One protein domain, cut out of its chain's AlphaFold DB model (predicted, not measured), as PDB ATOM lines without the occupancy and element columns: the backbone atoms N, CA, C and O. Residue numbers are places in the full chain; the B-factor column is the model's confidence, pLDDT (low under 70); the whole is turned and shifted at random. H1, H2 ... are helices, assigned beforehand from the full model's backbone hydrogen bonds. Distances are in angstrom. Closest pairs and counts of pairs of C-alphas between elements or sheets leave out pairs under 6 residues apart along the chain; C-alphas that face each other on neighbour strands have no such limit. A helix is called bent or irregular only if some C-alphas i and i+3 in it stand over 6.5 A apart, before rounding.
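Overview. This is residues 8 to 175 of the 178 residues of an uncharacterized protein of Nocardia asteroides NBRC 15531 (UniProt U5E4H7). The longest helix, H5, runs through the middle of an elongated all-helix body; H2, H11 and H12 pack on it toward one end, with H1 beyond them. H7 crosses H5, and H8 runs beside H7 on one side and beside H10 on another, with H6 across H5 and H9 across H8, while H3 and H4 make a small side piece and residues 33 to 38 stick out. The printed part has 168 residues, with twelve named helices, H1 to H12 in order along the chain, and no named strand. The whole is compact, with a radius of gyration of the C-alphas of 16.1 A, and spans 53 by 33 by 29 A.

Arrangement. Start at H5, residues 53 to 71, the hub, which touches five other helices. Look first at H7, residues 81 to 93: it touches H5 at a steep tilt of 64 degrees, opposite ways, and the closest C-alphas, of His 57 and Gly 90, are 4.5 A apart. H6, residues 73 to 79, touches residues 64 to 68 of H5 and is about perpendicular to it at 73 degrees, closest at the C-alphas of Ser 67 and Tyr 76, 5.5 A apart. Residues 58 to 66 of H5 touch H2, residues 23 to 32, with the C-alphas of Ile 23 and Ser 62 closest at 6.0 A. Residues 54 to 61 of H5 touch H11, residues 159 to 169, at a shallow tilt of 18 degrees, opposite ways, with the C-alphas of Ala 54 and Ile 167 closest at 6.3 A. Residues 53 to 55 of H5 touch H12, residues 171 to 174, closest at the C-alphas of Ala 54 and Asp 173, 5.9 A apart. H1, residues 8 to 19, H2 and H11 form a bundle, helices set side by side; H1 only just touches H11, with 3 pairs of C-alphas within 8 A, the closest those of Leu 17 and Arg 168 at 6.6 A. From H7 go on to H8, residues 97 to 109: the two form a helical hairpin at a shallow tilt of 21 degrees, with the C-alphas of Thr 88 and Ala 100 closest at 4.6 A. H8 touches H10, residues 147 to 154, at a shallow tilt of 18 degrees, opposite ways, closest at the C-alphas of Ala 106 and Pro 147, 5.0 A apart. Residues 101 to 105 of H8 touch H9, residues 124 to 131, at a steep tilt of 67 degrees, with the C-alphas of Ala 101 and Val 129 closest at 5.9 A. H4, residues 45 to 48, only just touches H7, with 3 pairs of C-alphas within 8 A, the closest those of Val 45 and Glu 83 at 6.1 A. H3, residues 40 to 43, touches no helix. Every O i to N i+4 pair is within hydrogen-bond range in H2, H5, H6, H8, H9 and H11, against 7 of 8 in H1, 7 of 9 in H7 and 3 of 4 in H10; H3, H4 and H12 are too short for such a pair.

Along the chain. Find C-alpha 53 at (127.209, 143.940, 116.171); from there H5 runs 26.7 A to C-alpha 71 at (142.239, 154.620, 135.439). H7 is 19.3 A long and irregular, with C-alphas 82 and 85 7.1 A apart; H1, 19.2 A, is irregular too, with C-alphas 8 and 11 7.4 A apart. H8 measures 18.3 A, H11 15.6 A and H2 12.9 A. The last helix, H12, ends at C-alpha 174, (126.644, 151.489, 110.459).

Size, cuts and confidence. The C-alphas farthest apart are those of Arg 8 and Gly 141, 55.6 A, while those of Arg 8 and Val 175 are 8.7 A apart. The printed part has no cut. The links from H8 to H9 and from H9 to H10 are long, with 14 and 15 residues. The mean pLDDT of the printed part is 85.8, and the model's confidence is under 70 at residues 32 to 36, 41 to 43, 45 to 46 and 111 to 123.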
ATOM      1  N   ARG A   8     122.716 156.799 101.599       89.75
ATOM      2  CA  ARG A   8     123.432 157.875 100.886       89.75
ATOM      3  C   ARG A   8     124.673 158.433 101.603       89.75
ATOM      4  O   ARG A   8     125.433 159.172 100.992       89.75
ATOM      5  N   ALA A   9     124.837 158.170 102.900       88.94
ATOM      6  CA  ALA A   9     125.977 158.632 103.688       88.94
ATOM      7  C   ALA A   9     127.163 157.652 103.655       88.94
ATOM      8  O   ALA A   9     128.233 158.011 104.144       88.94
ATOM      9  N   ARG A  10     126.994 156.459 103.063       91.94
ATOM     10  CA  ARG A  10     127.993 155.381 103.037       91.94
ATOM     11  C   ARG A  10     129.377 155.850 102.590       91.94
ATOM     12  O   ARG A  10     130.338 155.662 103.324       91.94
ATOM     13  N   ASP A  11     129.475 156.486 101.425       92.88
ATOM     14  CA  ASP A  11     130.773 156.868 100.846       92.88
ATOM     15  C   ASP A  11     131.498 157.910 101.705       92.88
ATOM     16  O   ASP A  11     132.711 157.838 101.913       92.88
ATOM     17  N   ARG A  12     130.738 158.856 102.270       90.94
ATOM     18  CA  ARG A  12     131.277 159.870 103.180       90.94
ATOM     19  C   ARG A  12     131.749 159.249 104.494       90.94
ATOM     20  O   ARG A  12     132.810 159.627 104.975       90.94
ATOM     21  N   LEU A  13     130.980 158.313 105.054       90.44
ATOM     22  CA  LEU A  13     131.345 157.608 106.283       90.44
ATOM     23  C   LEU A  13     132.596 156.745 106.078       90.44
ATOM     24  O   LEU A  13     133.505 156.802 106.893       90.44
ATOM     25  N   SER A  14     132.663 156.012 104.964       93.38
ATOM     26  CA  SER A  14     133.834 155.218 104.572       93.38
ATOM     27  C   SER A  14     135.102 156.073 104.494       93.38
ATOM     28  O   SER A  14     136.119 155.733 105.090       93.38
ATOM     29  N   THR A  15     135.015 157.223 103.812       93.81
ATOM     30  CA  THR A  15     136.140 158.162 103.679       93.81
ATOM     31  C   THR A  15     136.581 158.685 105.044       93.81
ATOM     32  O   THR A  15     137.761 158.627 105.360       93.81
ATOM     33  N   ALA A  16     135.633 159.130 105.876       91.88
ATOM     34  CA  ALA A  16     135.947 159.645 107.203       91.88
ATOM     35  C   ALA A  16     136.604 158.575 108.094       91.88
ATOM     36  O   ALA A  16     137.655 158.835 108.660       91.88
ATOM     37  N   LEU A  17     136.057 157.355 108.162       92.38
ATOM     38  CA  LEU A  17     136.629 156.259 108.963       92.38
ATOM     39  C   LEU A  17     138.020 155.807 108.487       92.38
ATOM     40  O   LEU A  17     138.798 155.273 109.280       92.38
ATOM     41  N   ALA A  18     138.341 155.985 107.204       93.25
ATOM     42  CA  ALA A  18     139.662 155.672 106.666       93.25
ATOM     43  C   ALA A  18     140.741 156.680 107.100       93.25
ATOM     44  O   ALA A  18     141.918 156.333 107.100       93.25
ATOM     45  N   GLU A  19     140.352 157.906 107.464       92.88
ATOM     46  CA  GLU A  19     141.265 158.984 107.870       92.88
ATOM     47  C   GLU A  19     141.551 159.005 109.379       92.88
ATOM     48  O   GLU A  19     142.501 159.656 109.804       92.88
ATOM     49  N   LEU A  20     140.748 158.303 110.183       92.38
ATOM     50  CA  LEU A  20     140.907 158.259 111.637       92.38
ATOM     51  C   LEU A  20     142.016 157.299 112.055       92.38
ATOM     52  O   LEU A  20     142.130 156.208 111.500       92.38
ATOM     53  N   ASP A  21     142.778 157.680 113.072       92.31
ATOM     54  CA  ASP A  21     143.869 156.892 113.647       92.31
ATOM     55  C   ASP A  21     143.583 156.403 115.070       92.31
ATOM     56  O   ASP A  21     144.377 155.628 115.590       92.31
ATOM     57  N   ASN A  22     142.437 156.779 115.655       92.94
ATOM     58  CA  ASN A  22     142.072 156.378 117.009       92.94
ATOM     59  C   ASN A  22     140.599 155.977 117.200       92.94
ATOM     60  O   ASN A  22     139.694 156.389 116.467       92.94
ATOM     61  N   ILE A  23     140.359 155.138 118.217       93.50
ATOM     62  CA  ILE A  23     139.031 154.578 118.539       93.50
ATOM     63  C   ILE A  23     138.063 155.659 119.032       93.50
ATOM     64  O   ILE A  23     136.860 155.560 118.779       93.50
ATOM     65  N   HIS A  24     138.569 156.671 119.743       90.06
ATOM     66  CA  HIS A  24     137.745 157.745 120.292       90.06
ATOM     67  C   HIS A  24     137.068 158.534 119.171       90.06
ATOM     68  O   HIS A  24     135.843 158.584 119.126       90.06
ATOM     69  N   ASP A  25     137.834 159.011 118.195       91.19
ATOM     70  CA  ASP A  25     137.309 159.761 117.059       91.19
ATOM     71  C   ASP A  25     136.365 158.907 116.198       91.19
ATOM     72  O   ASP A  25     135.377 159.411 115.653       91.19
ATOM     73  N   ALA A  26     136.620 157.596 116.090       91.69
ATOM     74  CA  ALA A  26     135.723 156.683 115.380       91.69
ATOM     75  C   ALA A  26     134.367 156.566 116.091       91.69
ATOM     76  O   ALA A  26     133.317 156.603 115.442       91.69
ATOM     77  N   ALA A  27     134.375 156.467 117.422       90.12
ATOM     78  CA  ALA A  27     133.163 156.491 118.230       90.12
ATOM     79  C   ALA A  27     132.461 157.861 118.150       90.12
ATOM     80  O   ALA A  27     131.249 157.914 117.937       90.12
ATOM     81  N   ASP A  28     133.195 158.967 118.226       88.00
ATOM     82  CA  ASP A  28     132.657 160.326 118.105       88.00
ATOM     83  C   ASP A  28     131.960 160.554 116.759       88.00
ATOM     84  O   ASP A  28     130.861 161.124 116.703       88.00
ATOM     85  N   LEU A  29     132.552 160.063 115.669       87.69
ATOM     86  CA  LEU A  29     131.965 160.118 114.333       87.69
ATOM     87  C   LEU A  29     130.657 159.317 114.250       87.69
ATOM     88  O   LEU A  29     129.685 159.790 113.655       87.69
ATOM     89  N   VAL A  30     130.625 158.112 114.830       84.38
ATOM     90  CA  VAL A  30     129.484 157.185 114.734       84.38
ATOM     91  C   VAL A  30     128.341 157.550 115.690       84.38
ATOM     92  O   VAL A  30     127.174 157.463 115.297       84.38
ATOM     93  N   PHE A  31     128.651 157.970 116.921       78.94
ATOM     94  CA  PHE A  31     127.671 158.165 117.996       78.94
ATOM     95  C   PHE A  31     127.465 159.628 118.399       78.94
ATOM     96  O   PHE A  31     126.332 160.043 118.624       78.94
ATOM     97  N   TRP A  32     128.512 160.435 118.545       63.28
ATOM     98  CA  TRP A  32     128.362 161.752 119.197       63.28
ATOM     99  C   TRP A  32     128.113 162.887 118.212       63.28
ATOM    100  O   TRP A  32     127.496 163.894 118.550       63.28
ATOM    101  N   SER A  33     128.484 162.674 116.954       68.00
ATOM    102  CA  SER A  33     128.104 163.531 115.831       68.00
ATOM    103  C   SER A  33     126.730 163.172 115.242       68.00
ATOM    104  O   SER A  33     126.269 163.826 114.302       68.00
ATOM    105  N   ASN A  34     126.067 162.136 115.770       67.50
ATOM    106  CA  ASN A  34     124.774 161.656 115.302       67.50
ATOM    107  C   ASN A  34     123.677 161.975 116.343       67.50
ATOM    108  O   ASN A  34     123.569 161.296 117.354       67.50
ATOM    109  N   PRO A  35     122.797 162.960 116.103       68.81
ATOM    110  CA  PRO A  35     121.765 163.338 117.077       68.81
ATOM    111  C   PRO A  35     120.710 162.241 117.321       68.81
ATOM    112  O   PRO A  35     119.880 162.354 118.217       68.81
ATOM    113  N   ILE A  36     120.699 161.171 116.517       69.38
ATOM    114  CA  ILE A  36     119.790 160.029 116.696       69.38
ATOM    115  C   ILE A  36     120.274 159.127 117.845       69.38
ATOM    116  O   ILE A  36     119.482 158.378 118.414       69.38
ATOM    117  N   THR A  37     121.555 159.199 118.213       71.31
ATOM    118  CA  THR A  37     122.188 158.346 119.227       71.31
ATOM    119  C   THR A  37     122.285 158.982 120.615       71.31
ATOM    120  O   THR A  37     122.743 158.315 121.540       71.31
ATOM    121  N   ASP A  38     121.760 160.197 120.808       70.88
ATOM    122  CA  ASP A  38     121.711 160.895 122.108       70.88
ATOM    123  C   ASP A  38     121.064 160.043 123.220       70.88
ATOM    124  O   ASP A  38     121.475 160.067 124.382       70.88
ATOM    125  N   ASP A  39     120.060 159.237 122.868       73.00
ATOM    126  CA  ASP A  39     119.368 158.366 123.819       73.00
ATOM    127  C   ASP A  39     120.186 157.122 124.214       73.00
ATOM    128  O   ASP A  39     119.934 156.553 125.279       73.00
ATOM    129  N   LEU A  40     121.192 156.713 123.425       71.12
ATOM    130  CA  LEU A  40     122.047 155.559 123.750       71.12
ATOM    131  C   LEU A  40     122.842 155.794 125.037       71.12
ATOM    132  O   LEU A  40     122.940 154.889 125.865       71.12
ATOM    133  N   GLN A  41     123.321 157.024 125.257       63.03
ATOM    134  CA  GLN A  41     123.997 157.394 126.507       63.03
ATOM    135  C   GLN A  41     123.090 157.204 127.727       63.03
ATOM    136  O   GLN A  41     123.563 156.879 128.814       63.03
ATOM    137  N   ARG A  42     121.774 157.388 127.552       67.06
ATOM    138  CA  ARG A  42     120.780 157.273 128.626       67.06
ATOM    139  C   ARG A  42     120.352 155.827 128.883       67.06
ATOM    140  O   ARG A  42     120.024 155.491 130.017       67.06
ATOM    141  N   LEU A  43     120.335 154.992 127.844       69.69
ATOM    142  CA  LEU A  43     119.924 153.583 127.909       69.69
ATOM    143  C   LEU A  43     121.003 152.666 128.516       69.69
ATOM    144  O   LEU A  43     120.673 151.613 129.066       69.69
ATOM    145  N   GLY A  44     122.280 153.061 128.452       70.81
ATOM    146  CA  GLY A  44     123.388 152.319 129.058       70.81
ATOM    147  C   GLY A  44     123.529 150.897 128.500       70.81
ATOM    148  O   GLY A  44     123.367 150.671 127.304       70.81
ATOM    149  N   VAL A  45     123.796 149.911 129.370       67.19
ATOM    150  CA  VAL A  45     124.026 148.501 128.975       67.19
ATOM    151  C   VAL A  45     122.839 147.885 128.213       67.19
ATOM    152  O   VAL A  45     123.030 147.014 127.367       67.19
ATOM    153  N   GLY A  46     121.609 148.352 128.463       68.75
ATOM    154  CA  GLY A  46     120.418 147.863 127.761       68.75
ATOM    155  C   GLY A  46     120.427 148.163 126.259       68.75
ATOM    156  O   GLY A  46     119.832 147.417 125.488       68.75
ATOM    157  N   ALA A  47     121.150 149.203 125.833       74.06
ATOM    158  CA  ALA A  47     121.220 149.593 124.434       74.06
ATOM    159  C   ALA A  47     121.973 148.575 123.566       74.06
ATOM    160  O   ALA A  47     121.594 148.345 122.425       74.06
ATOM    161  N   PHE A  48     123.014 147.933 124.104       78.19
ATOM    162  CA  PHE A  48     123.905 147.062 123.331       78.19
ATOM    163  C   PHE A  48     123.181 145.880 122.676       78.19
ATOM    164  O   PHE A  48     123.510 145.511 121.555       78.19
ATOM    165  N   ALA A  49     122.167 145.320 123.342       76.56
ATOM    166  CA  ALA A  49     121.401 144.187 122.821       76.56
ATOM    167  C   ALA A  49     120.510 144.542 121.619       76.56
ATOM    168  O   ALA A  49     120.081 143.649 120.892       76.56
ATOM    169  N   GLU A  50     120.227 145.829 121.411       79.12
ATOM    170  CA  GLU A  50     119.371 146.323 120.328       79.12
ATOM    171  C   GLU A  50     120.172 146.879 119.140       79.12
ATOM    172  O   GLU A  50     119.589 147.298 118.137       79.12
ATOM    173  N   LEU A  51     121.502 146.908 119.251       81.69
ATOM    174  CA  LEU A  51     122.404 147.487 118.264       81.69
ATOM    175  C   LEU A  51     122.963 146.418 117.308       81.69
ATOM    176  O   LEU A  51     123.191 145.279 117.724       81.69
ATOM    177  N   PRO A  52     123.241 146.769 116.035       86.69
ATOM    178  CA  PRO A  52     124.046 145.925 115.155       86.69
ATOM    179  C   PRO A  52     125.409 145.584 115.788       86.69
ATOM    180  O   PRO A  52     125.942 146.411 116.536       86.69
ATOM    181  N   PRO A  53     126.007 144.415 115.487       88.19
ATOM    182  CA  PRO A  53     127.209 143.940 116.171       88.19
ATOM    183  C   PRO A  53     128.371 144.938 116.189       88.19
ATOM    184  O   PRO A  53     128.842 145.277 117.274       88.19
ATOM    185  N   ALA A  54     128.804 145.475 115.040       89.88
ATOM    186  CA  ALA A  54     129.924 146.423 115.022       89.88
ATOM    187  C   ALA A  54     129.609 147.726 115.778       89.88
ATOM    188  O   ALA A  54     130.502 148.334 116.366       89.88
ATOM    189  N   PHE A  55     128.333 148.118 115.830       88.62
ATOM    190  CA  PHE A  55     127.850 149.284 116.569       88.62
ATOM    191  C   PHE A  55     127.963 149.062 118.086       88.62
ATOM    192  O   PHE A  55     128.511 149.897 118.804       88.62
ATOM    193  N   ALA A  56     127.508 147.904 118.574       89.00
ATOM    194  CA  ALA A  56     127.653 147.512 119.975       89.00
ATOM    195  C   ALA A  56     129.132 147.347 120.371       89.00
ATOM    196  O   ALA A  56     129.544 147.789 121.445       89.00
ATOM    197  N   HIS A  57     129.941 146.742 119.498       93.44
ATOM    198  CA  HIS A  57     131.364 146.523 119.746       93.44
ATOM    199  C   HIS A  57     132.152 147.832 119.793       93.44
ATOM    200  O   HIS A  57     132.923 148.010 120.729       93.44
ATOM    201  N   LEU A  58     131.946 148.764 118.855       93.19
ATOM    202  CA  LEU A  58     132.638 150.059 118.877       93.19
ATOM    203  C   LEU A  58     132.331 150.836 120.159       93.19
ATOM    204  O   LEU A  58     133.242 151.379 120.778       93.19
ATOM    205  N   LEU A  59     131.069 150.832 120.598       90.00
ATOM    206  CA  LEU A  59     130.672 151.490 121.841       90.00
ATOM    207  C   LEU A  59     131.368 150.863 123.060       90.00
ATOM    208  O   LEU A  59     131.911 151.581 123.899       90.00
ATOM    209  N   ALA A  60     131.386 149.528 123.143       91.75
ATOM    210  CA  ALA A  60     131.995 148.811 124.262       91.75
ATOM    211  C   ALA A  60     133.520 148.975 124.285       91.75
ATOM    212  O   ALA A  60     134.105 149.183 125.344       91.75
ATOM    213  N   LEU A  61     134.164 148.893 123.118       95.06
ATOM    214  CA  LEU A  61     135.614 149.010 122.981       95.06
ATOM    215  C   LEU A  61     136.096 150.441 123.223       95.06
ATOM    216  O   LEU A  61     137.131 150.612 123.857       95.06
ATOM    217  N   SER A  62     135.338 151.454 122.797       93.06
ATOM    218  CA  SER A  62     135.619 152.854 123.132       93.06
ATOM    219  C   SER A  62     135.541 153.088 124.643       93.06
ATOM    220  O   SER A  62     136.487 153.604 125.234       93.06
ATOM    221  N   SER A  63     134.471 152.615 125.292       91.19
ATOM    222  CA  SER A  63     134.308 152.713 126.750       91.19
ATOM    223  C   SER A  63     135.416 151.984 127.523       91.19
ATOM    224  O   SER A  63     135.979 152.541 128.474       91.19
ATOM    225  N   LEU A  64     135.768 150.765 127.094       94.38
ATOM    226  CA  LEU A  64     136.882 149.991 127.646       94.38
ATOM    227  C   LEU A  64     138.193 150.765 127.526       94.38
ATOM    228  O   LEU A  64     138.851 150.997 128.537       94.38
ATOM    229  N   HIS A  65     138.548 151.176 126.310       94.62
ATOM    230  CA  HIS A  65     139.819 151.822 126.016       94.62
ATOM    231  C   HIS A  65     139.997 153.119 126.813       94.62
ATOM    232  O   HIS A  65     140.995 153.272 127.513       94.62
ATOM    233  N   THR A  66     138.996 154.005 126.812       91.50
ATOM    234  CA  THR A  66     139.039 155.242 127.608       91.50
ATOM    235  C   THR A  66     139.176 154.952 129.103       91.50
ATOM    236  O   THR A  66     140.010 155.552 129.773       91.50
ATOM    237  N   SER A  67     138.418 153.989 129.638       92.50
ATOM    238  CA  SER A  67     138.490 153.653 131.067       92.50
ATOM    239  C   SER A  67     139.854 153.086 131.475       92.50
ATOM    240  O   SER A  67     140.342 153.393 132.565       92.50
ATOM    241  N   VAL A  68     140.455 152.255 130.616       94.38
ATOM    242  CA  VAL A  68     141.783 151.669 130.839       94.38
ATOM    243  C   VAL A  68     142.859 152.750 130.801       94.38
ATOM    244  O   VAL A  68     143.661 152.816 131.730       94.38
ATOM    245  N   LEU A  69     142.837 153.639 129.803       93.38
ATOM    246  CA  LEU A  69     143.785 154.753 129.713       93.38
ATOM    247  C   LEU A  69     143.687 155.712 130.908       93.38
ATOM    248  O   LEU A  69     144.713 156.157 131.424       93.38
ATOM    249  N   ASP A  70     142.471 156.016 131.362       92.94
ATOM    250  CA  ASP A  70     142.253 156.988 132.437       92.94
ATOM    251  C   ASP A  70     142.587 156.430 133.827       92.94
ATOM    252  O   ASP A  70     143.068 157.159 134.699       92.94
ATOM    253  N   ALA A  71     142.261 155.158 134.079       93.56
ATOM    254  CA  ALA A  71     142.239 154.620 135.439       93.56
ATOM    255  C   ALA A  71     142.551 153.118 135.561       93.56
ATOM    256  O   ALA A  71     142.413 152.573 136.660       93.56
ATOM    257  N   GLY A  72     142.947 152.451 134.477       94.94
ATOM    258  CA  GLY A  72     143.242 151.019 134.455       94.94
ATOM    259  C   GLY A  72     142.011 150.120 134.284       94.94
ATOM    260  O   GLY A  72     140.852 150.501 134.515       94.94
ATOM    261  N   PHE A  73     142.269 148.875 133.892       95.31
ATOM    262  CA  PHE A  73     141.260 147.838 133.697       95.31
ATOM    263  C   PHE A  73     140.515 147.470 134.991       95.31
ATOM    264  O   PHE A  73     139.304 147.247 134.970       95.31
ATOM    265  N   GLY A  74     141.174 147.496 136.149       92.44
ATOM    266  CA  GLY A  74     140.534 147.315 137.451       92.44
ATOM    267  C   GLY A  74     139.465 148.378 137.729       92.44
ATOM    268  O   GLY A  74     138.420 148.087 138.320       92.44
ATOM    269  N   SER A  75     139.663 149.615 137.261       91.62
ATOM    270  CA  SER A  75     138.646 150.667 137.348       91.62
ATOM    271  C   SER A  75     137.470 150.414 136.403       91.62
ATOM    272  O   SER A  75     136.312 150.525 136.829       91.62
ATOM    273  N   TYR A  76     137.749 149.985 135.169       92.56
ATOM    274  CA  TYR A  76     136.722 149.542 134.221       92.56
ATOM    275  C   TYR A  76     135.861 148.416 134.819       92.56
ATOM    276  O   TYR A  76     134.634 148.518 134.849       92.56
ATOM    277  N   LEU A  77     136.477 147.393 135.419       90.00
ATOM    278  CA  LEU A  77     135.757 146.292 136.066       90.00
ATOM    279  C   LEU A  77     134.875 146.732 137.242       90.00
ATOM    280  O   LEU A  77     133.876 146.072 137.516       90.00
ATOM    281  N   ARG A  78     135.209 147.821 137.944       87.81
ATOM    282  CA  ARG A  78     134.379 148.347 139.045       87.81
ATOM    283  C   ARG A  78     133.203 149.185 138.560       87.81
ATOM    284  O   ARG A  78     132.156 149.188 139.200       87.81
ATOM    285  N   THR A  79     133.385 149.929 137.474       86.06
ATOM    286  CA  THR A  79     132.446 150.985 137.055       86.06
ATOM    287  C   THR A  79     131.606 150.606 135.837       86.06
ATOM    288  O   THR A  79     130.493 151.104 135.681       86.06
ATOM    289  N   ARG A  80     132.116 149.707 134.992       86.81
ATOM    290  CA  ARG A  80     131.592 149.377 133.658       86.81
ATOM    291  C   ARG A  80     131.467 147.870 133.425       86.81
ATOM    292  O   ARG A  80     131.300 147.426 132.296       86.81
ATOM    293  N   ARG A  81     131.484 147.055 134.486       84.44
ATOM    294  CA  ARG A  81     131.460 145.579 134.404       84.44
ATOM    295  C   ARG A  81     130.372 145.008 133.490       84.44
ATOM    296  O   ARG A  81     130.608 144.019 132.808       84.44
ATOM    297  N   GLY A  82     129.190 145.627 133.465       83.31
ATOM    298  CA  GLY A  82     128.070 145.189 132.625       83.31
ATOM    299  C   GLY A  82     128.326 145.297 131.115       83.31
ATOM    300  O   GLY A  82     127.646 144.632 130.340       83.31
ATOM    301  N   GLU A  83     129.312 146.089 130.696       88.19
ATOM    302  CA  GLU A  83     129.725 146.248 129.295       88.19
ATOM    303  C   GLU A  83     130.730 145.158 128.870       88.19
ATOM    304  O   GLU A  83     130.935 144.927 127.678       88.19
ATOM    305  N   LEU A  84     131.318 144.431 129.832       89.31
ATOM    306  CA  LEU A  84     132.364 143.436 129.592       89.31
ATOM    307  C   LEU A  84     131.986 142.368 128.551       89.31
ATOM    308  O   LEU A  84     132.817 142.138 127.677       89.31
ATOM    309  N   PRO A  85     130.780 141.760 128.554       88.44
ATOM    310  CA  PRO A  85     130.426 140.761 127.542       88.44
ATOM    311  C   PRO A  85     130.420 141.306 126.103       88.44
ATOM    312  O   PRO A  85     130.670 140.577 125.144       88.44
ATOM    313  N   TRP A  86     130.135 142.599 125.931       90.12
ATOM    314  CA  TRP A  86     130.175 143.265 124.629       90.12
ATOM    315  C   TRP A  86     131.603 143.627 124.238       90.12
ATOM    316  O   TRP A  86     131.996 143.426 123.088       90.12
ATOM    317  N   ALA A  87     132.396 144.084 125.207       93.06
ATOM    318  CA  ALA A  87     133.805 144.379 125.000       93.06
ATOM    319  C   ALA A  87     134.581 143.113 124.601       93.06
ATOM    320  O   ALA A  87     135.279 143.120 123.595       93.06
ATOM    321  N   THR A  88     134.408 141.991 125.307       93.94
ATOM    322  CA  THR A  88     135.109 140.725 125.014       93.94
ATOM    323  C   THR A  88     134.751 140.167 123.639       93.94
ATOM    324  O   THR A  88     135.624 139.659 122.934       93.94
ATOM    325  N   ARG A  89     133.495 140.304 123.205       92.69
ATOM    326  CA  ARG A  89     133.085 139.978 121.830       92.69
ATOM    327  C   ARG A  89     133.706 140.898 120.795       92.69
ATOM    328  O   ARG A  89     134.238 140.392 119.811       92.69
ATOM    329  N   GLY A  90     133.708 142.206 121.045       95.12
ATOM    330  CA  GLY A  90     134.388 143.179 120.191       95.12
ATOM    331  C   GLY A  90     135.875 142.858 120.042       95.12
ATOM    332  O   GLY A  90     136.385 142.813 118.928       95.12
ATOM    333  N   LEU A  91     136.550 142.518 121.144       97.31
ATOM    334  CA  LEU A  91     137.951 142.098 121.143       97.31
ATOM    335  C   LEU A  91     138.168 140.839 120.295       97.31
ATOM    336  O   LEU A  91     139.084 140.800 119.477       97.31
ATOM    337  N   ARG A  92     137.326 139.805 120.444       96.00
ATOM    338  CA  ARG A  92     137.413 138.592 119.609       96.00
ATOM    339  C   ARG A  92     137.175 138.906 118.131       96.00
ATOM    340  O   ARG A  92     137.931 138.418 117.293       96.00
ATOM    341  N   ALA A  93     136.170 139.724 117.823       96.25
ATOM    342  CA  ALA A  93     135.829 140.127 116.461       96.25
ATOM    343  C   ALA A  93     136.956 140.939 115.797       96.25
ATOM    344  O   ALA A  93     137.246 140.734 114.621       96.25
ATOM    345  N   ALA A  94     137.665 141.758 116.576       97.19
ATOM    346  CA  ALA A  94     138.880 142.463 116.169       97.19
ATOM    347  C   ALA A  94     140.150 141.579 116.179       97.19
ATOM    348  O   ALA A  94     141.272 142.072 116.096       97.19
ATOM    349  N   GLY A  95     140.015 140.255 116.302       96.88
ATOM    350  CA  GLY A  95     141.150 139.332 116.233       96.88
ATOM    351  C   GLY A  95     142.053 139.353 117.471       96.88
ATOM    352  O   GLY A  95     143.241 139.034 117.373       96.88
ATOM    353  N   MET A  96     141.513 139.699 118.643       97.56
ATOM    354  CA  MET A  96     142.219 139.733 119.933       97.56
ATOM    355  C   MET A  96     141.644 138.727 120.955       97.56
ATOM    356  O   MET A  96     141.325 139.098 122.089       97.56
ATOM    357  N   PRO A  97     141.532 137.422 120.623       95.56
ATOM    358  CA  PRO A  97     140.896 136.439 121.503       95.56
ATOM    359  C   PRO A  97     141.633 136.240 122.832       95.56
ATOM    360  O   PRO A  97     140.999 135.972 123.848       95.56
ATOM    361  N   ARG A  98     142.962 136.412 122.857       95.69
ATOM    362  CA  ARG A  98     143.749 136.311 124.093       95.69
ATOM    363  C   ARG A  98     143.439 137.450 125.067       95.69
ATOM    364  O   ARG A  98     143.269 137.179 126.248       95.69
ATOM    365  N   LEU A  99     143.352 138.691 124.581       97.38
ATOM    366  CA  LEU A  99     142.987 139.838 125.418       97.38
ATOM    367  C   LEU A  99     141.547 139.701 125.922       97.38
ATOM    368  O   LEU A  99     141.291 139.910 127.103       97.38
ATOM    369  N   ALA A 100     140.629 139.240 125.064       96.06
ATOM    370  CA  ALA A 100     139.264 138.918 125.475       96.06
ATOM    371  C   ALA A 100     139.242 137.884 126.612       96.06
ATOM    372  O   ALA A 100     138.570 138.085 127.620       96.06
ATOM    373  N   ALA A 101     140.012 136.799 126.485       94.44
ATOM    374  CA  ALA A 101     140.116 135.793 127.535       94.44
ATOM    375  C   ALA A 101     140.737 136.353 128.826       94.44
ATOM    376  O   ALA A 101     140.277 136.024 129.919       94.44
ATOM    377  N   ALA A 102     141.744 137.223 128.711       95.44
ATOM    378  CA  ALA A 102     142.393 137.857 129.855       95.44
ATOM    379  C   ALA A 102     141.427 138.752 130.626       95.44
ATOM    380  O   ALA A 102     141.325 138.624 131.845       95.44
ATOM    381  N   ALA A 103     140.643 139.559 129.912       94.31
ATOM    382  CA  ALA A 103     139.611 140.407 130.489       94.31
ATOM    383  C   ALA A 103     138.552 139.594 131.261       94.31
ATOM    384  O   ALA A 103     138.170 139.970 132.368       94.31
ATOM    385  N   VAL A 104     138.115 138.448 130.722       91.94
ATOM    386  CA  VAL A 104     137.152 137.545 131.385       91.94
ATOM    387  C   VAL A 104     137.740 136.926 132.652       91.94
ATOM    388  O   VAL A 104     137.079 136.902 133.692       91.94
ATOM    389  N   LEU A 105     138.974 136.423 132.581       90.75
ATOM    390  CA  LEU A 105     139.631 135.782 133.719       90.75
ATOM    391  C   LEU A 105     139.932 136.793 134.830       90.75
ATOM    392  O   LEU A 105     139.560 136.544 135.970       90.75
ATOM    393  N   ALA A 106     140.484 137.960 134.496       90.88
ATOM    394  CA  ALA A 106     140.696 139.047 135.451       90.88
ATOM    395  C   ALA A 106     139.376 139.509 136.092       90.88
ATOM    396  O   ALA A 106     139.310 139.718 137.303       90.88
ATOM    397  N   ALA A 107     138.294 139.600 135.311       88.25
ATOM    398  CA  ALA A 107     136.978 139.917 135.850       88.25
ATOM    399  C   ALA A 107     136.500 138.868 136.856       88.25
ATOM    400  O   ALA A 107     136.007 139.258 137.916       88.25
ATOM    401  N   ARG A 108     136.631 137.573 136.535       85.00
ATOM    402  CA  ARG A 108     136.273 136.457 137.424       85.00
ATOM    403  C   ARG A 108     137.105 136.465 138.705       85.00
ATOM    404  O   ARG A 108     136.537 136.317 139.788       85.00
ATOM    405  N   ASP A 109     138.413 136.641 138.580       82.81
ATOM    406  CA  ASP A 109     139.349 136.600 139.705       82.81
ATOM    407  C   ASP A 109     139.084 137.777 140.670       82.81
ATOM    408  O   ASP A 109     139.095 137.604 141.889       82.81
ATOM    409  N   ALA A 110     138.673 138.939 140.144       79.38
ATOM    410  CA  ALA A 110     138.263 140.099 140.939       79.38
ATOM    411  C   ALA A 110     136.921 139.934 141.700       79.38
ATOM    412  O   ALA A 110     136.603 140.759 142.556       79.38
ATOM    413  N   THR A 111     136.115 138.899 141.414       66.75
ATOM    414  CA  THR A 111     134.723 138.745 141.914       66.75
ATOM    415  C   THR A 111     134.517 137.849 143.125       66.75
ATOM    416  O   THR A 111     133.385 137.471 143.423       66.75
ATOM    417  N   ALA A 112     135.559 137.513 143.879       52.88
ATOM    418  CA  ALA A 112     135.465 136.555 144.985       52.88
ATOM    419  C   ALA A 112     134.540 136.957 146.173       52.88
ATOM    420  O   ALA A 112     134.680 136.405 147.263       52.88
ATOM    421  N   SER A 113     133.604 137.914 146.052       43.50
ATOM    422  CA  SER A 113     132.843 138.448 147.197       43.50
ATOM    423  C   SER A 113     131.408 138.946 146.941       43.50
ATOM    424  O   SER A 113     130.902 139.702 147.769       43.50
ATOM    425  N   SER A 114     130.693 138.536 145.885       42.03
ATOM    426  CA  SER A 114     129.270 138.906 145.763       42.03
ATOM    427  C   SER A 114     128.402 137.817 145.140       42.03
ATOM    428  O   SER A 114     128.565 137.449 143.985       42.03
ATOM    429  N   ALA A 115     127.407 137.348 145.898       43.94
ATOM    430  CA  ALA A 115     126.348 136.457 145.414       43.94
ATOM    431  C   ALA A 115     125.353 137.149 144.451       43.94
ATOM    432  O   ALA A 115     124.408 136.515 143.995       43.94
ATOM    433  N   ALA A 116     125.542 138.447 144.178       46.97
ATOM    434  CA  ALA A 116     124.771 139.223 143.208       46.97
ATOM    435  C   ALA A 116     125.532 139.458 141.888       46.97
ATOM    436  O   ALA A 116     125.003 140.120 140.993       46.97
ATOM    437  N   ASP A 117     126.768 138.956 141.766       49.75
ATOM    438  CA  ASP A 117     127.533 139.020 140.522       49.75
ATOM    439  C   ASP A 117     127.079 137.904 139.581       49.75
ATOM    440  O   ASP A 117     127.610 136.795 139.585       49.75
ATOM    441  N   ASP A 118     126.084 138.225 138.753       53.50
ATOM    442  CA  ASP A 118     125.649 137.415 137.613       53.50
ATOM    443  C   ASP A 118     126.747 137.398 136.531       53.50
ATOM    444  O   ASP A 118     126.589 137.902 135.415       53.50
ATOM    445  N   LEU A 119     127.880 136.772 136.840       51.91
ATOM    446  CA  LEU A 119     128.742 136.206 135.808       51.91
ATOM    447  C   LEU A 119     128.029 135.080 135.049       51.91
ATOM    448  O   LEU A 119     128.488 134.701 133.986       51.91
ATOM    449  N   ASP A 120     126.866 134.620 135.515       49.34
ATOM    450  CA  ASP A 120     125.943 133.754 134.770       49.34
ATOM    451  C   ASP A 120     125.342 134.429 133.518       49.34
ATOM    452  O   ASP A 120     124.684 133.774 132.715       49.34
ATOM    453  N   ARG A 121     125.572 135.738 133.312       54.72
ATOM    454  CA  ARG A 121     125.265 136.439 132.046       54.72
ATOM    455  C   ARG A 121     126.388 136.365 131.019       54.72
ATOM    456  O   ARG A 121     126.252 136.935 129.935       54.72
ATOM    457  N   PHE A 122     127.503 135.731 131.364       60.75
ATOM    458  CA  PHE A 122     128.526 135.408 130.391       60.75
ATOM    459  C   PHE A 122     127.931 134.529 129.299       60.75
ATOM    460  O   PHE A 122     127.140 133.626 129.557       60.75
ATOM    461  N   PHE A 123     128.261 134.840 128.054       65.38
ATOM    462  CA  PHE A 123     127.790 134.045 126.937       65.38
ATOM    463  C   PHE A 123     128.638 132.771 126.830       65.38
ATOM    464  O   PHE A 123     129.651 132.617 127.519       65.38
ATOM    465  N   ASP A 124     128.235 131.847 125.955       72.69
ATOM    466  CA  ASP A 124     128.909 130.553 125.769       72.69
ATOM    467  C   ASP A 124     130.438 130.693 125.593       72.69
ATOM    468  O   ASP A 124     131.208 129.900 126.140       72.69
ATOM    469  N   ASP A 125     130.888 131.756 124.916       77.00
ATOM    470  CA  ASP A 125     132.306 132.065 124.697       77.00
ATOM    471  C   ASP A 125     133.074 132.355 125.996       77.00
ATOM    472  O   ASP A 125     134.239 131.982 126.151       77.00
ATOM    473  N   GLU A 126     132.458 133.056 126.944       81.19
ATOM    474  CA  GLU A 126     133.070 133.335 128.239       81.19
ATOM    475  C   GLU A 126     133.085 132.085 129.117       81.19
ATOM    476  O   GLU A 126     134.110 131.802 129.740       81.19
ATOM    477  N   HIS A 127     132.030 131.267 129.095       80.06
ATOM    478  CA  HIS A 127     132.046 129.961 129.763       80.06
ATOM    479  C   HIS A 127     133.162 129.055 129.228       80.06
ATOM    480  O   HIS A 127     133.857 128.404 130.014       80.06
ATOM    481  N   GLN A 128     133.394 129.059 127.913       84.19
ATOM    482  CA  GLN A 128     134.513 128.337 127.309       84.19
ATOM    483  C   GLN A 128     135.864 128.861 127.815       84.19
ATOM    484  O   GLN A 128     136.748 128.066 128.140       84.19
ATOM    485  N   VAL A 129     136.025 130.184 127.938       85.81
ATOM    486  CA  VAL A 129     137.245 130.775 128.510       85.81
ATOM    487  C   VAL A 129     137.472 130.302 129.941       85.81
ATOM    488  O   VAL A 129     138.582 129.895 130.289       85.81
ATOM    489  N   LEU A 130     136.422 130.306 130.761       83.62
ATOM    490  CA  LEU A 130     136.503 129.869 132.154       83.62
ATOM    491  C   LEU A 130     136.840 128.383 132.295       83.62
ATOM    492  O   LEU A 130     137.471 127.998 133.283       83.62
ATOM    493  N   ALA A 131     136.441 127.562 131.322       84.62
ATOM    494  CA  ALA A 131     136.806 126.156 131.260       84.62
ATOM    495  C   ALA A 131     138.268 125.942 130.830       84.62
ATOM    496  O   ALA A 131     138.811 124.868 131.087       84.62
ATOM    497  N   HIS A 132     138.893 126.899 130.133       86.62
ATOM    498  CA  HIS A 132     140.239 126.781 129.547       86.62
ATOM    499  C   HIS A 132     141.110 128.005 129.920       86.62
ATOM    500  O   HIS A 132     141.432 128.833 129.061       86.62
ATOM    501  N   PRO A 133     141.500 128.154 131.201       84.25
ATOM    502  CA  PRO A 133     142.148 129.371 131.703       84.25
ATOM    503  C   PRO A 133     143.591 129.586 131.209       84.25
ATOM    504  O   PRO A 133     144.081 130.712 131.240       84.25
ATOM    505  N   ASP A 134     144.261 128.548 130.702       87.56
ATOM    506  CA  ASP A 134     145.689 128.584 130.326       87.56
ATOM    507  C   ASP A 134     145.978 129.291 128.982       87.56
ATOM    508  O   ASP A 134     147.094 129.262 128.467       87.56
ATOM    509  N   GLN A 135     144.976 129.936 128.381       88.06
ATOM    510  CA  GLN A 135     145.094 130.603 127.077       88.06
ATOM    511  C   GLN A 135     145.703 132.018 127.133       88.06
ATOM    512  O   GLN A 135     145.963 132.624 126.085       88.06
ATOM    513  N   ILE A 136     145.934 132.547 128.338       92.88
ATOM    514  CA  ILE A 136     146.437 133.906 128.576       92.88
ATOM    515  C   ILE A 136     147.851 133.895 129.144       92.88
ATOM    516  O   ILE A 136     148.296 132.930 129.763       92.88
ATOM    517  N   ARG A 137     148.561 135.008 128.971       92.62
ATOM    518  CA  ARG A 137     149.777 135.277 129.740       92.62
ATOM    519  C   ARG A 137     149.353 135.700 131.146       92.62
ATOM    520  O   ARG A 137     148.397 136.458 131.287       92.62
ATOM    521  N   ARG A 138     150.052 135.221 132.173       91.62
ATOM    522  CA  ARG A 138     149.821 135.618 133.567       91.62
ATOM    523  C   ARG A 138     151.045 136.376 134.093       91.62
ATOM    524  O   ARG A 138     152.165 135.936 133.815       91.62
ATOM    525  N   PRO A 139     150.856 137.487 134.824       90.56
ATOM    526  CA  PRO A 139     151.942 138.126 135.555       90.56
ATOM    527  C   PRO A 139     152.470 137.197 136.658       90.56
ATOM    528  O   PRO A 139     151.785 136.278 137.108       90.56
ATOM    529  N   ALA A 140     153.716 137.415 137.075       88.81
ATOM    530  CA  ALA A 140     154.371 136.644 138.130       88.81
ATOM    531  C   ALA A 140     154.598 137.502 139.383       88.81
ATOM    532  O   ALA A 140     154.712 138.724 139.296       88.81
ATOM    533  N   GLY A 141     154.733 136.855 140.543       88.44
ATOM    534  CA  GLY A 141     155.006 137.530 141.816       88.44
ATOM    535  C   GLY A 141     153.763 138.172 142.434       88.44
ATOM    536  O   GLY A 141     152.645 137.717 142.210       88.44
ATOM    537  N   ASP A 142     153.963 139.236 143.212       85.38
ATOM    538  CA  ASP A 142     152.929 139.830 144.078       85.38
ATOM    539  C   ASP A 142     151.757 140.482 143.323       85.38
ATOM    540  O   ASP A 142     150.753 140.840 143.932       85.38
ATOM    541  N   ARG A 143     151.872 140.630 141.997       84.06
ATOM    542  CA  ARG A 143     150.831 141.191 141.124       84.06
ATOM    543  C   ARG A 143     150.191 140.152 140.201       84.06
ATOM    544  O   ARG A 143     149.563 140.514 139.216       84.06
ATOM    545  N   ALA A 144     150.357 138.860 140.497       86.38
ATOM    546  CA  ALA A 144     149.803 137.767 139.691       86.38
ATOM    547  C   ALA A 144     148.268 137.843 139.523       86.38
ATOM    548  O   ALA A 144     147.746 137.435 138.483       86.38
ATOM    549  N   ASP A 145     147.581 138.402 140.523       85.44
ATOM    550  CA  ASP A 145     146.120 138.551 140.567       85.44
ATOM    551  C   ASP A 145     145.654 139.989 140.260       85.44
ATOM    552  O   ASP A 145     144.472 140.305 140.400       85.44
ATOM    553  N   ASP A 146     146.570 140.880 139.869       91.44
ATOM    554  CA  ASP A 146     146.247 142.267 139.548       91.44
ATOM    555  C   ASP A 146     145.550 142.342 138.174       91.44
ATOM    556  O   ASP A 146     146.154 141.960 137.164       91.44
ATOM    557  N   PRO A 147     144.287 142.810 138.101       92.75
ATOM    558  CA  PRO A 147     143.551 142.870 136.842       92.75
ATOM    559  C   PRO A 147     144.215 143.787 135.811       92.75
ATOM    560  O   PRO A 147     144.102 143.499 134.620       92.75
ATOM    561  N   ASP A 148     144.906 144.842 136.248       94.75
ATOM    562  CA  ASP A 148     145.606 145.763 135.349       94.75
ATOM    563  C   ASP A 148     146.786 145.044 134.685       94.75
ATOM    564  O   ASP A 148     146.869 144.966 133.464       94.75
ATOM    565  N   GLU A 149     147.620 144.371 135.476       95.62
ATOM    566  CA  GLU A 149     148.777 143.628 134.956       95.62
ATOM    567  C   GLU A 149     148.367 142.448 134.059       95.62
ATOM    568  O   GLU A 149     149.047 142.137 133.077       95.62
ATOM    569  N   ILE A 150     147.253 141.773 134.376       95.50
ATOM    570  CA  ILE A 150     146.697 140.707 133.529       95.50
ATOM    571  C   ILE A 150     146.229 141.275 132.184       95.50
ATOM    572  O   ILE A 150     146.436 140.625 131.154       95.50
ATOM    573  N   TYR A 151     145.594 142.447 132.175       96.06
ATOM    574  CA  TYR A 151     145.151 143.096 130.945       96.06
ATOM    575  C   TYR A 151     146.358 143.535 130.103       96.06
ATOM    576  O   TYR A 151     146.517 143.058 128.976       96.06
ATOM    577  N   ASP A 152     147.266 144.314 130.690       95.81
ATOM    578  CA  ASP A 152     148.401 144.951 130.010       95.81
ATOM    579  C   ASP A 152     149.333 143.934 129.336       95.81
ATOM    580  O   ASP A 152     149.713 144.081 128.174       95.81
ATOM    581  N   ILE A 153     149.676 142.829 130.013       96.38
ATOM    582  CA  ILE A 153     150.574 141.814 129.431       96.38
ATOM    583  C   ILE A 153     149.947 141.072 128.238       96.38
ATOM    584  O   ILE A 153     150.662 140.464 127.425       96.38
ATOM    585  N   ASN A 154     148.615 141.060 128.146       97.44
ATOM    586  CA  ASN A 154     147.872 140.418 127.065       97.44
ATOM    587  C   ASN A 154     147.437 141.399 125.975       97.44
ATOM    588  O   ASN A 154     147.091 140.928 124.884       97.44
ATOM    589  N   GLU A 155     147.486 142.706 126.235       97.19
ATOM    590  CA  GLU A 155     147.171 143.734 125.254       97.19
ATOM    591  C   GLU A 155     148.206 143.719 124.121       97.19
ATOM    592  O   GLU A 155     149.421 143.680 124.356       97.19
ATOM    593  N   PRO A 156     147.761 143.634 122.857       96.56
ATOM    594  CA  PRO A 156     148.678 143.674 121.737       96.56
ATOM    595  C   PRO A 156     149.049 145.128 121.408       96.56
ATOM    596  O   PRO A 156     148.232 146.032 121.527       96.56
ATOM    597  N   ALA A 157     150.282 145.356 120.949       95.69
ATOM    598  CA  ALA A 157     150.773 146.705 120.636       95.69
ATOM    599  C   ALA A 157     150.005 147.400 119.491       95.69
ATOM    600  O   ALA A 157     150.058 148.616 119.373       95.69
ATOM    601  N   ASP A 158     149.313 146.625 118.654       96.25
ATOM    602  CA  ASP A 158     148.462 147.062 117.543       96.25
ATOM    603  C   ASP A 158     146.962 147.031 117.918       96.25
ATOM    604  O   ASP A 158     146.110 146.848 117.051       96.25
ATOM    605  N   PHE A 159     146.623 147.155 119.212       96.50
ATOM    606  CA  PHE A 159     145.241 147.147 119.715       96.50
ATOM    607  C   PHE A 159     144.332 148.099 118.933       96.50
ATOM    608  O   PHE A 159     143.278 147.695 118.444       96.50
ATOM    609  N   GLU A 160     144.762 149.351 118.792       95.69
ATOM    610  CA  GLU A 160     143.976 150.420 118.177       95.69
ATOM    611  C   GLU A 160     143.715 150.148 116.693       95.69
ATOM    612  O   GLU A 160     142.563 150.145 116.250       95.69
ATOM    613  N   ASP A 161     144.772 149.786 115.962       96.94
ATOM    614  CA  ASP A 161     144.714 149.426 114.544       96.94
ATOM    615  C   ASP A 161     143.749 148.261 114.299       96.94
ATOM    616  O   ASP A 161     142.903 148.325 113.406       96.94
ATOM    617  N   ARG A 162     143.812 147.209 115.128       97.75
ATOM    618  CA  ARG A 162     142.918 146.044 115.013       97.75
ATOM    619  C   ARG A 162     141.454 146.414 115.187       97.75
ATOM    620  O   ARG A 162     140.601 145.879 114.473       97.75
ATOM    621  N   VAL A 163     141.146 147.293 116.143       97.25
ATOM    622  CA  VAL A 163     139.772 147.763 116.348       97.25
ATOM    623  C   VAL A 163     139.324 148.572 115.138       97.25
ATOM    624  O   VAL A 163     138.269 148.276 114.579       97.25
ATOM    625  N   LEU A 164     140.120 149.539 114.685       96.94
ATOM    626  CA  LEU A 164     139.766 150.376 113.539       96.94
ATOM    627  C   LEU A 164     139.580 149.565 112.253       96.94
ATOM    628  O   LEU A 164     138.599 149.773 111.537       96.94
ATOM    629  N   ASP A 165     140.452 148.597 111.988       97.50
ATOM    630  CA  ASP A 165     140.328 147.701 110.837       97.50
ATOM    631  C   ASP A 165     139.055 146.855 110.903       97.50
ATOM    632  O   ASP A 165     138.350 146.720 109.898       97.50
ATOM    633  N   TYR A 166     138.702 146.350 112.089       97.12
ATOM    634  CA  TYR A 166     137.435 145.652 112.299       97.12
ATOM    635  C   TYR A 166     136.230 146.549 111.981       97.12
ATOM    636  O   TYR A 166     135.343 146.131 111.232       97.12
ATOM    637  N   ILE A 167     136.209 147.786 112.484       95.56
ATOM    638  CA  ILE A 167     135.113 148.737 112.242       95.56
ATOM    639  C   ILE A 167     134.988 149.086 110.759       95.56
ATOM    640  O   ILE A 167     133.888 149.039 110.204       95.56
ATOM    641  N   ARG A 168     136.107 149.373 110.089       95.31
ATOM    642  CA  ARG A 168     136.139 149.681 108.649       95.31
ATOM    643  C   ARG A 168     135.637 148.507 107.809       95.31
ATOM    644  O   ARG A 168     134.877 148.713 106.864       95.31
ATOM    645  N   ALA A 169     136.017 147.279 108.168       95.94
ATOM    646  CA  ALA A 169     135.571 146.068 107.483       95.94
ATOM    647  C   ALA A 169     134.062 145.799 107.640       95.94
ATOM    648  O   ALA A 169     133.482 145.106 106.806       95.94
ATOM    649  N   HIS A 170     133.423 146.368 108.668       95.00
ATOM    650  CA  HIS A 170     132.001 146.193 108.975       95.00
ATOM    651  C   HIS A 170     131.202 147.489 108.788       95.00
ATOM    652  O   HIS A 170     130.229 147.736 109.496       95.00
ATOM    653  N   LEU A 171     131.579 148.316 107.802       91.38
ATOM    654  CA  LEU A 171     130.885 149.567 107.465       91.38
ATOM    655  C   LEU A 171     129.357 149.393 107.320       91.38
ATOM    656  O   LEU A 171     128.591 150.293 107.660       91.38
ATOM    657  N   ASP A 172     128.922 148.235 106.822       90.44
ATOM    658  CA  ASP A 172     127.512 147.901 106.588       90.44
ATOM    659  C   ASP A 172     126.666 147.909 107.865       90.44
ATOM    660  O   ASP A 172     125.502 148.302 107.824       90.44
ATOM    661  N   ASP A 173     127.254 147.594 109.017       90.19
ATOM    662  CA  ASP A 173     126.549 147.628 110.301       90.19
ATOM    663  C   ASP A 173     126.201 149.063 110.734       90.19
ATOM    664  O   ASP A 173     125.299 149.265 111.550       90.19
ATOM    665  N   PHE A 174     126.875 150.071 110.169       88.38
ATOM    666  CA  PHE A 174     126.644 151.489 110.459       88.38
ATOM    667  C   PHE A 174     125.685 152.158 109.477       88.38
ATOM    668  O   PHE A 174     125.281 153.297 109.709       88.38
ATOM    669  N   VAL A 175     125.296 151.493 108.387       89.44
ATOM    670  CA  VAL A 175     124.511 152.096 107.302       89.44
ATOM    671  C   VAL A 175     123.248 151.274 107.041       89.44
ATOM    672  O   VAL A 175     123.249 150.052 107.091       89.44
TER     673      VAL A 175